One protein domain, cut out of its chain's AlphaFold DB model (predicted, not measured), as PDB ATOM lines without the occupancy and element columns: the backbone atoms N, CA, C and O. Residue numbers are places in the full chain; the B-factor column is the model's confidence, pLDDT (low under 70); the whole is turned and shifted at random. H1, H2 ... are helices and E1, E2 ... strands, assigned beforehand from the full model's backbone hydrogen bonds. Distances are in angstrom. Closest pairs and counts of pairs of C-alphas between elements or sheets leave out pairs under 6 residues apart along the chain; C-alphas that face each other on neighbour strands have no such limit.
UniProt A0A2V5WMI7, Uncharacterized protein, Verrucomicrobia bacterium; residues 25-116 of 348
ATOM      1  N   TRP A  25     225.603 156.553 187.373       91.75
ATOM      2  CA  TRP A  25     224.280 156.919 186.867       91.75
ATOM      3  C   TRP A  25     223.569 158.009 187.704       91.75
ATOM      4  O   TRP A  25     222.967 158.882 187.084       91.75
ATOM      5  N   PRO A  26     223.648 158.068 189.060       94.06
ATOM      6  CA  PRO A  26     222.973 159.127 189.811       94.06
ATOM      7  C   PRO A  26     223.474 160.548 189.506       94.06
ATOM      8  O   PRO A  26     222.624 161.404 189.284       94.06
ATOM      9  N   PRO A  27     224.793 160.848 189.443       94.00
ATOM     10  CA  PRO A  27     225.242 162.192 189.098       94.00
ATOM     11  C   PRO A  27     224.865 162.576 187.664       94.00
ATOM     12  O   PRO A  27     224.545 163.737 187.429       94.00
ATOM     13  N   LEU A  28     224.822 161.618 186.728       95.38
ATOM     14  CA  LEU A  28     224.324 161.862 185.372       95.38
ATOM     15  C   LEU A  28     222.841 162.261 185.388       95.38
ATOM     16  O   LEU A  28     222.471 163.251 184.765       95.38
ATOM     17  N   VAL A  29     222.002 161.534 186.131       96.50
ATOM     18  CA  VAL A  29     220.571 161.852 186.263       96.50
ATOM     19  C   VAL A  29     220.367 163.210 186.931       96.50
ATOM     20  O   VAL A  29     219.596 164.016 186.421       96.50
ATOM     21  N   ILE A  30     221.085 163.501 188.022       96.25
ATOM     22  CA  ILE A  30     221.016 164.804 188.703       96.25
ATOM     23  C   ILE A  30     221.387 165.931 187.733       96.25
ATOM     24  O   ILE A  30     220.683 166.935 187.667       96.25
ATOM     25  N   PHE A  31     222.458 165.757 186.955       96.00
ATOM     26  CA  PHE A  31     222.894 166.748 185.975       96.00
ATOM     27  C   PHE A  31     221.858 166.965 184.867       96.00
ATOM     28  O   PHE A  31     221.497 168.105 184.585       96.00
ATOM     29  N   VAL A  32     221.333 165.890 184.272       97.00
ATOM     30  CA  VAL A  32     220.303 165.979 183.226       97.00
ATOM     31  C   VAL A  32     219.046 166.665 183.759       97.00
ATOM     32  O   VAL A  32     218.531 167.572 183.110       97.00
ATOM     33  N   LEU A  33     218.580 166.302 184.959       97.31
ATOM     34  CA  LEU A  33     217.427 166.949 185.586       97.31
ATOM     35  C   LEU A  33     217.685 168.433 185.864       97.31
ATOM     36  O   LEU A  33     216.805 169.250 185.605       97.31
ATOM     37  N   ALA A  34     218.880 168.800 186.334       96.50
ATOM     38  CA  ALA A  34     219.248 170.195 186.550       96.50
ATOM     39  C   ALA A  34     219.227 170.995 185.237       96.50
ATOM     40  O   ALA A  34     218.631 172.069 185.182       96.50
ATOM     41  N   VAL A  35     219.801 170.451 184.158       96.44
ATOM     42  CA  VAL A  35     219.798 171.086 182.830       96.44
ATOM     43  C   VAL A  35     218.377 171.239 182.289       96.44
ATOM     44  O   VAL A  35     218.020 172.324 181.837       96.44
ATOM     45  N   LEU A  36     217.548 170.195 182.374       96.69
ATOM     46  CA  LEU A  36     216.149 170.246 181.935       96.69
ATOM     47  C   LEU A  36     215.333 171.255 182.747       96.69
ATOM     48  O   LEU A  36     214.539 171.998 182.177       96.69
ATOM     49  N   THR A  37     215.561 171.325 184.059       95.12
ATOM     50  CA  THR A  37     214.891 172.284 184.949       95.12
ATOM     51  C   THR A  37     215.286 173.717 184.595       95.12
ATOM     52  O   THR A  37     214.419 174.574 184.420       95.12
ATOM     53  N   ILE A  38     216.582 173.985 184.401       94.50
ATOM     54  CA  ILE A  38     217.067 175.302 183.968       94.50
ATOM     55  C   ILE A  38     216.500 175.652 182.591       94.50
ATOM     56  O   ILE A  38     216.032 176.771 182.408       94.50
ATOM     57  N   PHE A  39     216.498 174.716 181.639       95.38
ATOM     58  CA  PHE A  39     215.917 174.927 180.313       95.38
ATOM     59  C   PHE A  39     214.427 175.266 180.400       95.38
ATOM     60  O   PHE A  39     213.988 176.237 179.791       95.38
ATOM     61  N   TYR A  40     213.663 174.531 181.210       94.19
ATOM     62  CA  TYR A  40     212.247 174.799 181.430       94.19
ATOM     63  C   TYR A  40     212.011 176.227 181.936       94.19
ATOM     64  O   TYR A  40     211.275 176.983 181.305       94.19
ATOM     65  N   PHE A  41     212.691 176.641 183.009       92.75
ATOM     66  CA  PHE A  41     212.530 177.993 183.557       92.75
ATOM     67  C   PHE A  41     213.115 179.090 182.664       92.75
ATOM     68  O   PHE A  41     212.667 180.232 182.705       92.75
ATOM     69  N   ARG A  42     214.142 178.792 181.862       90.50
ATOM     70  CA  ARG A  42     214.786 179.793 181.004       90.50
ATOM     71  C   ARG A  42     214.096 179.951 179.654       90.50
ATOM     72  O   ARG A  42     214.175 181.047 179.114       90.50
ATOM     73  N   VAL A  43     213.499 178.908 179.096       91.31
ATOM     74  CA  VAL A  43     213.050 178.900 177.694       91.31
ATOM     75  C   VAL A  43     211.549 178.693 177.575       91.31
ATOM     76  O   VAL A  43     210.923 179.331 176.738       91.31
ATOM     77  N   ILE A  44     210.973 177.814 178.395       89.00
ATOM     78  CA  ILE A  44     209.564 177.427 178.267       89.00
ATOM     79  C   ILE A  44     208.674 178.337 179.110       89.00
ATOM     80  O   ILE A  44     207.606 178.748 178.665       89.00
ATOM     81  N   ARG A  45     209.090 178.631 180.343       89.56
ATOM     82  CA  ARG A  45     208.282 179.403 181.281       89.56
ATOM     83  C   ARG A  45     208.536 180.902 181.130       89.56
ATOM     84  O   ARG A  45     209.654 181.377 181.323       89.56
ATOM     85  N   GLU A  46     207.474 181.646 180.847       85.19
ATOM     86  CA  GLU A  46     207.475 183.110 180.801       85.19
ATOM     87  C   GLU A  46     207.353 183.700 182.213       85.19
ATOM     88  O   GLU A  46     206.334 184.270 182.593       85.19
ATOM     89  N   ASP A  47     208.396 183.537 183.026       85.00
ATOM     90  CA  ASP A  47     208.518 184.280 184.280       85.00
ATOM     91  C   ASP A  47     209.367 185.546 184.089       85.00
ATOM     92  O   ASP A  47     210.188 185.650 183.170       85.00
ATOM     93  N   SER A  48     209.237 186.500 185.018       84.75
ATOM     94  CA  SER A  48     210.150 187.641 185.079       84.75
ATOM     95  C   SER A  48     211.605 187.183 185.270       84.75
ATOM     96  O   SER A  48     211.889 186.133 185.856       84.75
ATOM     97  N   GLN A  49     212.555 187.996 184.796       85.31
ATOM     98  CA  GLN A  49     213.990 187.687 184.850       85.31
ATOM     99  C   GLN A  49     214.476 187.316 186.262       85.31
ATOM    100  O   GLN A  49     215.300 186.414 186.422       85.31
ATOM    101  N   GLN A  50     213.914 187.974 187.276       84.62
ATOM    102  CA  GLN A  50     214.173 187.731 188.694       84.62
ATOM    103  C   GLN A  50     213.894 186.275 189.091       84.62
ATOM    104  O   GLN A  50     214.765 185.601 189.643       84.62
ATOM    105  N   TRP A  51     212.707 185.765 188.760       85.56
ATOM    106  CA  TRP A  51     212.317 184.389 189.069       85.56
ATOM    107  C   TRP A  51     213.164 183.377 188.305       85.56
ATOM    108  O   TRP A  51     213.634 182.402 188.887       85.56
ATOM    109  N   ARG A  52     213.459 183.646 187.027       89.81
ATOM    110  CA  ARG A  52     214.350 182.798 186.218       89.81
ATOM    111  C   ARG A  52     215.732 182.662 186.860       89.81
ATOM    112  O   ARG A  52     216.290 181.564 186.897       89.81
ATOM    113  N   ASN A  53     216.293 183.758 187.373       90.12
ATOM    114  CA  ASN A  53     217.572 183.744 188.081       90.12
ATOM    115  C   ASN A  53     217.490 182.959 189.393       90.12
ATOM    116  O   ASN A  53     218.347 182.104 189.622       90.12
ATOM    117  N   LEU A  54     216.444 183.180 190.195       89.75
ATOM    118  CA  LEU A  54     216.250 182.475 191.462       89.75
ATOM    119  C   LEU A  54     216.134 180.959 191.260       89.75
ATOM    120  O   LEU A  54     216.898 180.209 191.866       89.75
ATOM    121  N   TYR A  55     215.275 180.506 190.341       92.69
ATOM    122  CA  TYR A  55     215.128 179.082 190.027       92.69
ATOM    123  C   TYR A  55     216.420 178.473 189.477       92.69
ATOM    124  O   TYR A  55     216.749 177.327 189.785       92.69
ATOM    125  N   THR A  56     217.196 179.237 188.698       92.56
ATOM    126  CA  THR A  56     218.511 178.781 188.220       92.56
ATOM    127  C   THR A  56     219.464 178.543 189.396       92.56
ATOM    128  O   THR A  56     220.107 177.497 189.457       92.56
ATOM    129  N   MET A  57     219.557 179.487 190.340       91.00
ATOM    130  CA  MET A  57     220.424 179.355 191.518       91.00
ATOM    131  C   MET A  57     219.981 178.208 192.427       91.00
ATOM    132  O   MET A  57     220.809 177.386 192.815       91.00
ATOM    133  N   GLU A  58     218.683 178.110 192.716       93.38
ATOM    134  CA  GLU A  58     218.102 177.030 193.515       93.38
ATOM    135  C   GLU A  58     218.406 175.659 192.899       93.38
ATOM    136  O   GLU A  58     218.872 174.758 193.596       93.38
ATOM    137  N   THR A  59     218.252 175.524 191.577       95.44
ATOM    138  CA  THR A  59     218.556 174.277 190.863       95.44
ATOM    139  C   THR A  59     220.016 173.860 191.053       95.44
ATOM    140  O   THR A  59     220.289 172.694 191.340       95.44
ATOM    141  N   TRP A  60     220.967 174.797 190.955       94.94
ATOM    142  CA  TRP A  60     222.387 174.506 191.189       94.94
ATOM    143  C   TRP A  60     222.690 174.129 192.640       94.94
ATOM    144  O   TRP A  60     223.480 173.211 192.882       94.94
ATOM    145  N   VAL A  61     222.055 174.791 193.610       94.25
ATOM    146  CA  VAL A  61     222.204 174.468 195.037       94.25
ATOM    147  C   VAL A  61     221.679 173.062 195.324       94.25
ATOM    148  O   VAL A  61     222.404 172.240 195.888       94.25
ATOM    149  N   VAL A  62     220.463 172.748 194.875       96.56
ATOM    150  CA  VAL A  62     219.849 171.425 195.055       96.56
ATOM    151  C   VAL A  62     220.676 170.343 194.362       96.56
ATOM    152  O   VAL A  62     220.990 169.329 194.984       96.56
ATOM    153  N   ALA A  63     221.111 170.568 193.118       96.12
ATOM    154  CA  ALA A  63     221.971 169.627 192.401       96.12
ATOM    155  C   ALA A  63     223.282 169.367 193.159       96.12
ATOM    156  O   ALA A  63     223.686 168.216 193.312       96.12
ATOM    157  N   THR A  64     223.911 170.410 193.705       94.44
ATOM    158  CA  THR A  64     225.142 170.286 194.502       94.44
ATOM    159  C   THR A  64     224.914 169.456 195.766       94.44
ATOM    160  O   THR A  64     225.698 168.549 196.053       94.44
ATOM    161  N   ILE A  65     223.823 169.699 196.501       95.25
ATOM    162  CA  ILE A  65     223.465 168.923 197.699       95.25
ATOM    163  C   ILE A  65     223.237 167.450 197.338       95.25
ATOM    164  O   ILE A  65     223.795 166.563 197.986       95.25
ATOM    165  N   LEU A  66     222.478 167.169 196.276       95.94
ATOM    166  CA  LEU A  66     222.215 165.800 195.825       95.94
ATOM    167  C   LEU A  66     223.501 165.080 195.391       95.94
ATOM    168  O   LEU A  66     223.687 163.905 195.718       95.94
ATOM    169  N   LEU A  67     224.417 165.778 194.715       94.62
ATOM    170  CA  LEU A  67     225.728 165.243 194.341       94.62
ATOM    171  C   LEU A  67     226.597 164.940 195.569       94.62
ATOM    172  O   LEU A  67     227.248 163.894 195.603       94.62
ATOM    173  N   LEU A  68     226.580 165.794 196.596       93.88
ATOM    174  CA  LEU A  68     227.280 165.540 197.860       93.88
ATOM    175  C   LEU A  68     226.703 164.329 198.602       93.88
ATOM    176  O   LEU A  68     227.459 163.466 199.048       93.88
ATOM    177  N   LEU A  69     225.375 164.224 198.692       94.50
ATOM    178  CA  LEU A  69     224.703 163.073 199.301       94.50
ATOM    179  C   LEU A  69     225.036 161.778 198.548       94.50
ATOM    180  O   LEU A  69     225.401 160.771 199.160       94.50
ATOM    181  N   TRP A  70     225.001 161.806 197.215       94.62
ATOM    182  CA  TRP A  70     225.449 160.678 196.402       94.62
ATOM    183  C   TRP A  70     226.914 160.322 196.689       94.62
ATOM    184  O   TRP A  70     227.219 159.152 196.949       94.62
ATOM    185  N   ALA A  71     227.811 161.312 196.689       92.69
ATOM    186  CA  ALA A  71     229.239 161.116 196.913       92.69
ATOM    187  C   ALA A  71     229.515 160.464 198.276       92.69
ATOM    188  O   ALA A  71     230.316 159.527 198.351       92.69
ATOM    189  N   LEU A  72     228.823 160.903 199.331       92.69
ATOM    190  CA  LEU A  72     228.987 160.415 200.702       92.69
ATOM    191  C   LEU A  72     228.405 159.009 200.914       92.69
ATOM    192  O   LEU A  72     229.084 158.148 201.488       92.69
ATOM    193  N   PHE A  73     227.190 158.747 200.425       91.12
ATOM    194  CA  PHE A  73     226.428 157.555 200.813       91.12
ATOM    195  C   PHE A  73     226.387 156.460 199.736       91.12
ATOM    196  O   PHE A  73     226.620 155.290 200.049       91.12
ATOM    197  N   TRP A  74     226.174 156.804 198.461       89.06
ATOM    198  CA  TRP A  74     225.827 155.827 197.410       89.06
ATOM    199  C   TRP A  74     226.876 155.623 196.310       89.06
ATOM    200  O   TRP A  74     226.760 154.686 195.518       89.06
ATOM    201  N   SER A  75     227.928 156.440 196.277       87.38
ATOM    202  CA  SER A  75     228.942 156.444 195.215       87.38
ATOM    203  C   SER A  75     229.801 155.175 195.135       87.38
ATOM    204  O   SER A  75     230.425 154.920 194.109       87.38
ATOM    205  N   ARG A  76     229.866 154.369 196.209       88.94
ATOM    206  CA  ARG A  76     230.828 153.253 196.374       88.94
ATOM    207  C   ARG A  76     232.303 153.681 196.245       88.94
ATOM    208  O   ARG A  76     233.189 152.834 196.175       88.94
ATOM    209  N   LEU A  77     232.594 154.985 196.308       88.75
ATOM    210  CA  LEU A  77     233.958 155.516 196.289       88.75
ATOM    211  C   LEU A  77     234.739 155.103 197.541       88.75
ATOM    212  O   LEU A  77     234.154 154.806 198.590       88.75
ATOM    213  N   ARG A  78     236.076 155.139 197.451       90.00
ATOM    214  CA  ARG A  78     236.960 154.941 198.611       90.00
ATOM    215  C   ARG A  78     236.639 155.995 199.674       90.00
ATOM    216  O   ARG A  78     236.523 157.168 199.335       90.00
ATOM    217  N   ARG A  79     236.568 155.605 200.956       88.50
ATOM    218  CA  ARG A  79     236.234 156.513 202.077       88.50
ATOM    219  C   ARG A  79     237.061 157.807 202.054       88.50
ATOM    220  O   ARG A  79     236.489 158.874 202.214       88.50
ATOM    221  N   LYS A  80     238.366 157.719 201.758       91.88
ATOM    222  CA  LYS A  80     239.250 158.890 201.598       91.88
ATOM    223  C   LYS A  80     238.750 159.870 200.523       91.88
ATOM    224  O   LYS A  80     238.678 161.057 200.788       91.88
ATOM    225  N   ILE A  81     238.341 159.373 199.353       90.25
ATOM    226  CA  ILE A  81     237.857 160.205 198.237       90.25
ATOM    227  C   ILE A  81     236.555 160.922 198.612       90.25
ATOM    228  O   ILE A  81     236.395 162.091 198.292       90.25
ATOM    229  N   ARG A  82     235.643 160.254 199.332       92.00
ATOM    230  CA  ARG A  82     234.373 160.864 199.769       92.00
ATOM    231  C   ARG A  82     234.601 162.067 200.681       92.00
ATOM    232  O   ARG A  82     234.015 163.119 200.463       92.00
ATOM    233  N   TRP A  83     235.478 161.904 201.672       92.50
ATOM    234  CA  TRP A  83     235.826 162.980 202.598       92.50
ATOM    235  C   TRP A  83     236.632 164.089 201.930       92.50
ATOM    236  O   TRP A  83     236.427 165.244 202.277       92.50
ATOM    237  N   ILE A  84     237.479 163.763 200.948       93.75
ATOM    238  CA  ILE A  84     238.152 164.776 200.126       93.75
ATOM    239  C   ILE A  84     237.115 165.592 199.350       93.75
ATOM    240  O   ILE A  84     237.110 166.802 199.486       93.75
ATOM    241  N   LEU A  85     236.194 164.962 198.611       91.81
ATOM    242  CA  LEU A  85     235.167 165.682 197.842       91.81
ATOM    243  C   LEU A  85     234.295 166.573 198.731       91.81
ATOM    244  O   LEU A  85     234.108 167.750 198.434       91.81
ATOM    245  N   PHE A  86     233.797 166.027 199.841       93.56
ATOM    246  CA  PHE A  86     233.008 166.792 200.801       93.56
ATOM    247  C   PHE A  86     233.817 167.947 201.403       93.56
ATOM    248  O   PHE A  86     233.369 169.090 201.380       93.56
ATOM    249  N   GLY A  87     235.030 167.665 201.882       94.44
ATOM    250  CA  GLY A  87     235.927 168.661 202.461       94.44
ATOM    251  C   GLY A  87     236.337 169.744 201.465       94.44
ATOM    252  O   GLY A  87     236.423 170.903 201.849       94.44
ATOM    253  N   SER A  88     236.523 169.410 200.187       94.94
ATOM    254  CA  SER A  88     236.818 170.374 199.126       94.94
ATOM    255  C   SER A  88     235.639 171.302 198.853       94.94
ATOM    256  O   SER A  88     235.848 172.503 198.740       94.94
ATOM    257  N   VAL A  89     234.406 170.785 198.787       93.81
ATOM    258  CA  VAL A  89     233.220 171.633 198.571       93.81
ATOM    259  C   VAL A  89     232.958 172.524 199.783       93.81
ATOM    260  O   VAL A  89     232.789 173.731 199.627       93.81
ATOM    261  N   VAL A  90     232.994 171.964 200.995       94.06
ATOM    262  CA  VAL A  90     232.835 172.741 202.235       94.06
ATOM    263  C   VAL A  90     233.960 173.765 202.385       94.06
ATOM    264  O   VAL A  90     233.698 174.920 202.704       94.06
ATOM    265  N   GLY A  91     235.202 173.371 202.102       96.31
ATOM    266  CA  GLY A  91     236.364 174.251 202.132       96.31
ATOM    267  C   GLY A  91     236.275 175.375 201.103       96.31
ATOM    268  O   GLY A  91     236.585 176.514 201.431       96.31
ATOM    269  N   PHE A  92     235.789 175.095 199.892       95.06
ATOM    270  CA  PHE A  92     235.563 176.112 198.867       95.06
ATOM    271  C   PHE A  92     234.462 177.098 199.274       95.06
ATOM    272  O   PHE A  92     234.665 178.303 199.166       95.06
ATOM    273  N   ILE A  93     233.332 176.615 199.803       92.25
ATOM    274  CA  ILE A  93     232.257 177.478 200.319       92.25
ATOM    275  C   ILE A  93     232.780 178.350 201.470       92.25
ATOM    276  O   ILE A  93     232.540 179.555 201.483       92.25
ATOM    277  N   GLY A  94     233.539 177.763 202.400       93.81
ATOM    278  CA  GLY A  94     234.169 178.485 203.505       93.81
ATOM    279  C   GLY A  94     235.168 179.540 203.026       93.81
ATOM    280  O   GLY A  94     235.140 180.669 203.507       93.81
ATOM    281  N   LEU A  95     235.998 179.211 202.031       94.94
ATOM    282  CA  LEU A  95     236.932 180.149 201.409       94.94
ATOM    283  C   LEU A  95     236.189 181.301 200.722       94.94
ATOM    284  O   LEU A  95     236.544 182.458 200.925       94.94
ATOM    285  N   MET A  96     235.136 181.008 199.954       93.31
ATOM    286  CA  MET A  96     234.308 182.035 199.321       93.31
ATOM    287  C   MET A  96     233.652 182.947 200.360       93.31
ATOM    288  O   MET A  96     233.706 184.161 200.202       93.31
ATOM    289  N   ALA A  97     233.119 182.397 201.453       90.25
ATOM    290  CA  ALA A  97     232.544 183.182 202.548       90.25
ATOM    291  C   ALA A  97     233.591 184.013 203.322       90.25
ATOM    292  O   ALA A  97     233.276 185.080 203.852       90.25
ATOM    293  N   ALA A  98     234.841 183.540 203.385       91.88
ATOM    294  CA  ALA A  98     235.954 184.259 204.001       91.88
ATOM    295  C   ALA A  98     236.511 185.374 203.099       91.88
ATOM    296  O   ALA A  98     236.962 186.405 203.596       91.88
ATOM    297  N   MET A  99     236.491 185.189 201.778       94.06
ATOM    298  CA  MET A  99     237.010 186.168 200.816       94.06
ATOM    299  C   MET A  99     235.976 187.228 200.440       94.06
ATOM    300  O   MET A  99     236.314 188.412 200.340       94.06
ATOM    301  N   PHE A 100     234.726 186.809 200.251       92.62
ATOM    302  CA  PHE A 100     233.648 187.636 199.736       92.62
ATOM    303  C   PHE A 100     232.559 187.850 200.781       92.62
ATOM    304  O   PHE A 100     232.262 186.995 201.612       92.62
ATOM    305  N   GLU A 101     231.926 189.008 200.706       88.81
ATOM    306  CA  GLU A 101     230.646 189.261 201.347       88.81
ATOM    307  C   GLU A 101     229.622 189.677 200.295       88.81
ATOM    308  O   GLU A 101     229.952 190.304 199.283       88.81
ATOM    309  N   ILE A 102     228.368 189.304 200.540       87.19
ATOM    310  CA  ILE A 102     227.244 189.760 199.730       87.19
ATOM    311  C   ILE A 102     226.989 191.206 200.146       87.19
ATOM    312  O   ILE A 102     226.591 191.459 201.277       87.19
ATOM    313  N   HIS A 103     227.276 192.158 199.263       82.44
ATOM    314  CA  HIS A 103     227.054 193.578 199.547       82.44
ATOM    315  C   HIS A 103     225.591 193.976 199.361       82.44
ATOM    316  O   HIS A 103     225.064 194.836 200.066       82.44
ATOM    317  N   GLY A 104     224.968 193.348 198.372       83.12
ATOM    318  CA  GLY A 104     223.606 193.590 197.959       83.12
ATOM    319  C   GLY A 104     223.235 192.646 196.830       83.12
ATOM    320  O   GLY A 104     223.969 191.705 196.504       83.12
ATOM    321  N   VAL A 105     222.096 192.918 196.219       84.56
ATOM    322  CA  VAL A 105     221.540 192.107 195.147       84.56
ATOM    323  C   VAL A 105     221.157 193.031 193.991       84.56
ATOM    324  O   VAL A 105     220.695 194.148 194.210       84.56
ATOM    325  N   SER A 106     221.401 192.606 192.751       83.50
ATOM    326  CA  SER A 106     220.964 193.358 191.571       83.50
ATOM    327  C   SER A 106     219.433 193.391 191.461       83.50
ATOM    328  O   SER A 106     218.737 192.575 192.067       83.50
ATOM    329  N   GLY A 107     218.898 194.275 190.609       74.62
ATOM    330  CA  GLY A 107     217.461 194.313 190.293       74.62
ATOM    331  C   GLY A 107     216.908 193.011 189.691       74.62
ATOM    332  O   GLY A 107     215.700 192.797 189.709       74.62
ATOM    333  N   ASP A 108     217.787 192.114 189.233       83.81
ATOM    334  CA  ASP A 108     217.453 190.783 188.718       83.81
ATOM    335  C   ASP A 108     217.719 189.659 189.735       83.81
ATOM    336  O   ASP A 108     217.837 188.493 189.358       83.81
ATOM    337  N   LEU A 109     217.842 189.992 191.022       83.12
ATOM    338  CA  LEU A 109     218.121 189.057 192.116       83.12
ATOM    339  C   LEU A 109     219.479 188.329 192.023       83.12
ATOM    340  O   LEU A 109     219.633 187.219 192.529       83.12
ATOM    341  N   VAL A 110     220.491 188.948 191.400       86.75
ATOM    342  CA  VAL A 110     221.853 188.387 191.337       86.75
ATOM    343  C   VAL A 110     222.714 188.927 192.485       86.75
ATOM    344  O   VAL A 110     222.843 190.149 192.595       86.75
ATOM    345  N   PRO A 111     223.324 188.070 193.332       86.75
ATOM    346  CA  PRO A 111     224.192 188.520 194.417       86.75
ATOM    347  C   PRO A 111     225.383 189.325 193.896       86.75
ATOM    348  O   PRO A 111     226.129 188.865 193.030       86.75
ATOM    349  N   ILE A 112     225.588 190.512 194.460       86.88
ATOM    350  CA  ILE A 112     226.742 191.361 194.170       86.88
ATOM    351  C   ILE A 112     227.792 191.085 195.243       86.88
ATOM    352  O   ILE A 112     227.641 191.467 196.407       86.88
ATOM    353  N   LEU A 113     228.851 190.383 194.843       90.12
ATOM    354  CA  LEU A 113     229.955 190.023 195.723       90.12
ATOM    355  C   LEU A 113     230.978 191.155 195.775       90.12
ATOM    356  O   LEU A 113     231.402 191.669 194.739       90.12
ATOM    357  N   ARG A 114     231.423 191.500 196.981       88.31
ATOM    358  CA  ARG A 114     232.595 192.356 197.192       88.31
ATOM    359  C   ARG A 114     233.615 191.632 198.053       88.31
ATOM    360  O   ARG A 114     233.253 190.793 198.877       88.31
ATOM    361  N   PHE A 115     234.892 191.955 197.876       91.00
ATOM    362  CA  PHE A 115     235.912 191.468 198.797       91.00
ATOM    363  C   PHE A 115     235.664 192.076 200.177       91.00
ATOM    364  O   PHE A 115     235.457 193.283 200.294       91.00
ATOM    365  N   ARG A 116     235.768 191.266 201.236       89.25
ATOM    366  CA  ARG A 116     235.572 191.730 202.628       89.25
ATOM    367  C   ARG A 116     236.537 192.844 203.062       89.25
ATOM    368  O   ARG A 116     236.354 193.474 204.095       89.25
TER     369      ARG A 116
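What this domain is: This is residues 25 to 116 of the 348 residues of an uncharacterized protein of Verrucomicrobia bacterium (UniProt A0A2V5WMI7). Three helices make a flat zigzag: H1 and H2 lie side by side, and H3 folds back from the end of H2, opening away as a V. The strand hairpin E1 E2, at the end of H3, turns back across the V's open side. The printed part, 92 residues in the order H1 H2 H3 E1 E2, is mostly helix, with an antiparallel sheet E1 - E2. It is loose, radius of gyration of the C-alphas 15.9 A, spanning 44 by 38 by 11 A.

How they stand to each other: H1, residues 25 to 44, touches H2, residues 49 to 74, in a helical hairpin, a shallow tilt of 5 degrees, opposite ways; the closest C-alphas, Ile 38 and Thr 56, are 5.7 A apart. H3, residues 79 to 99, touches H2 with residues 82 to 86 alone, closest C-alphas Leu 72 and Arg 82, 5.5 A; this hairpin's shallow tilt, 32 degrees, opposite ways, is only just short of steep. E1, residues 100 to 105, and E2, residues 111 to 115, form an antiparallel hairpin, N 101 and O 114 within hydrogen-bond range at 2.9 A. In H1, H2 and H3 every O i to N i+4 pair is within range.

Where its parts are: H1 measures 26.7 A from C-alpha 25 at (224.280, 156.919, 186.867), H2 36.2 A, H3 29.7 A, E1 13.7 A, and E2 12.9 A to C-alpha 115 at (235.912, 191.468, 198.797).

The domain as a whole: The C-alphas farthest apart, Glu 46 and Lys 80, are 45.0 A apart. The printed part has no cut, its links are tight, and no printed residue is under pLDDT 70.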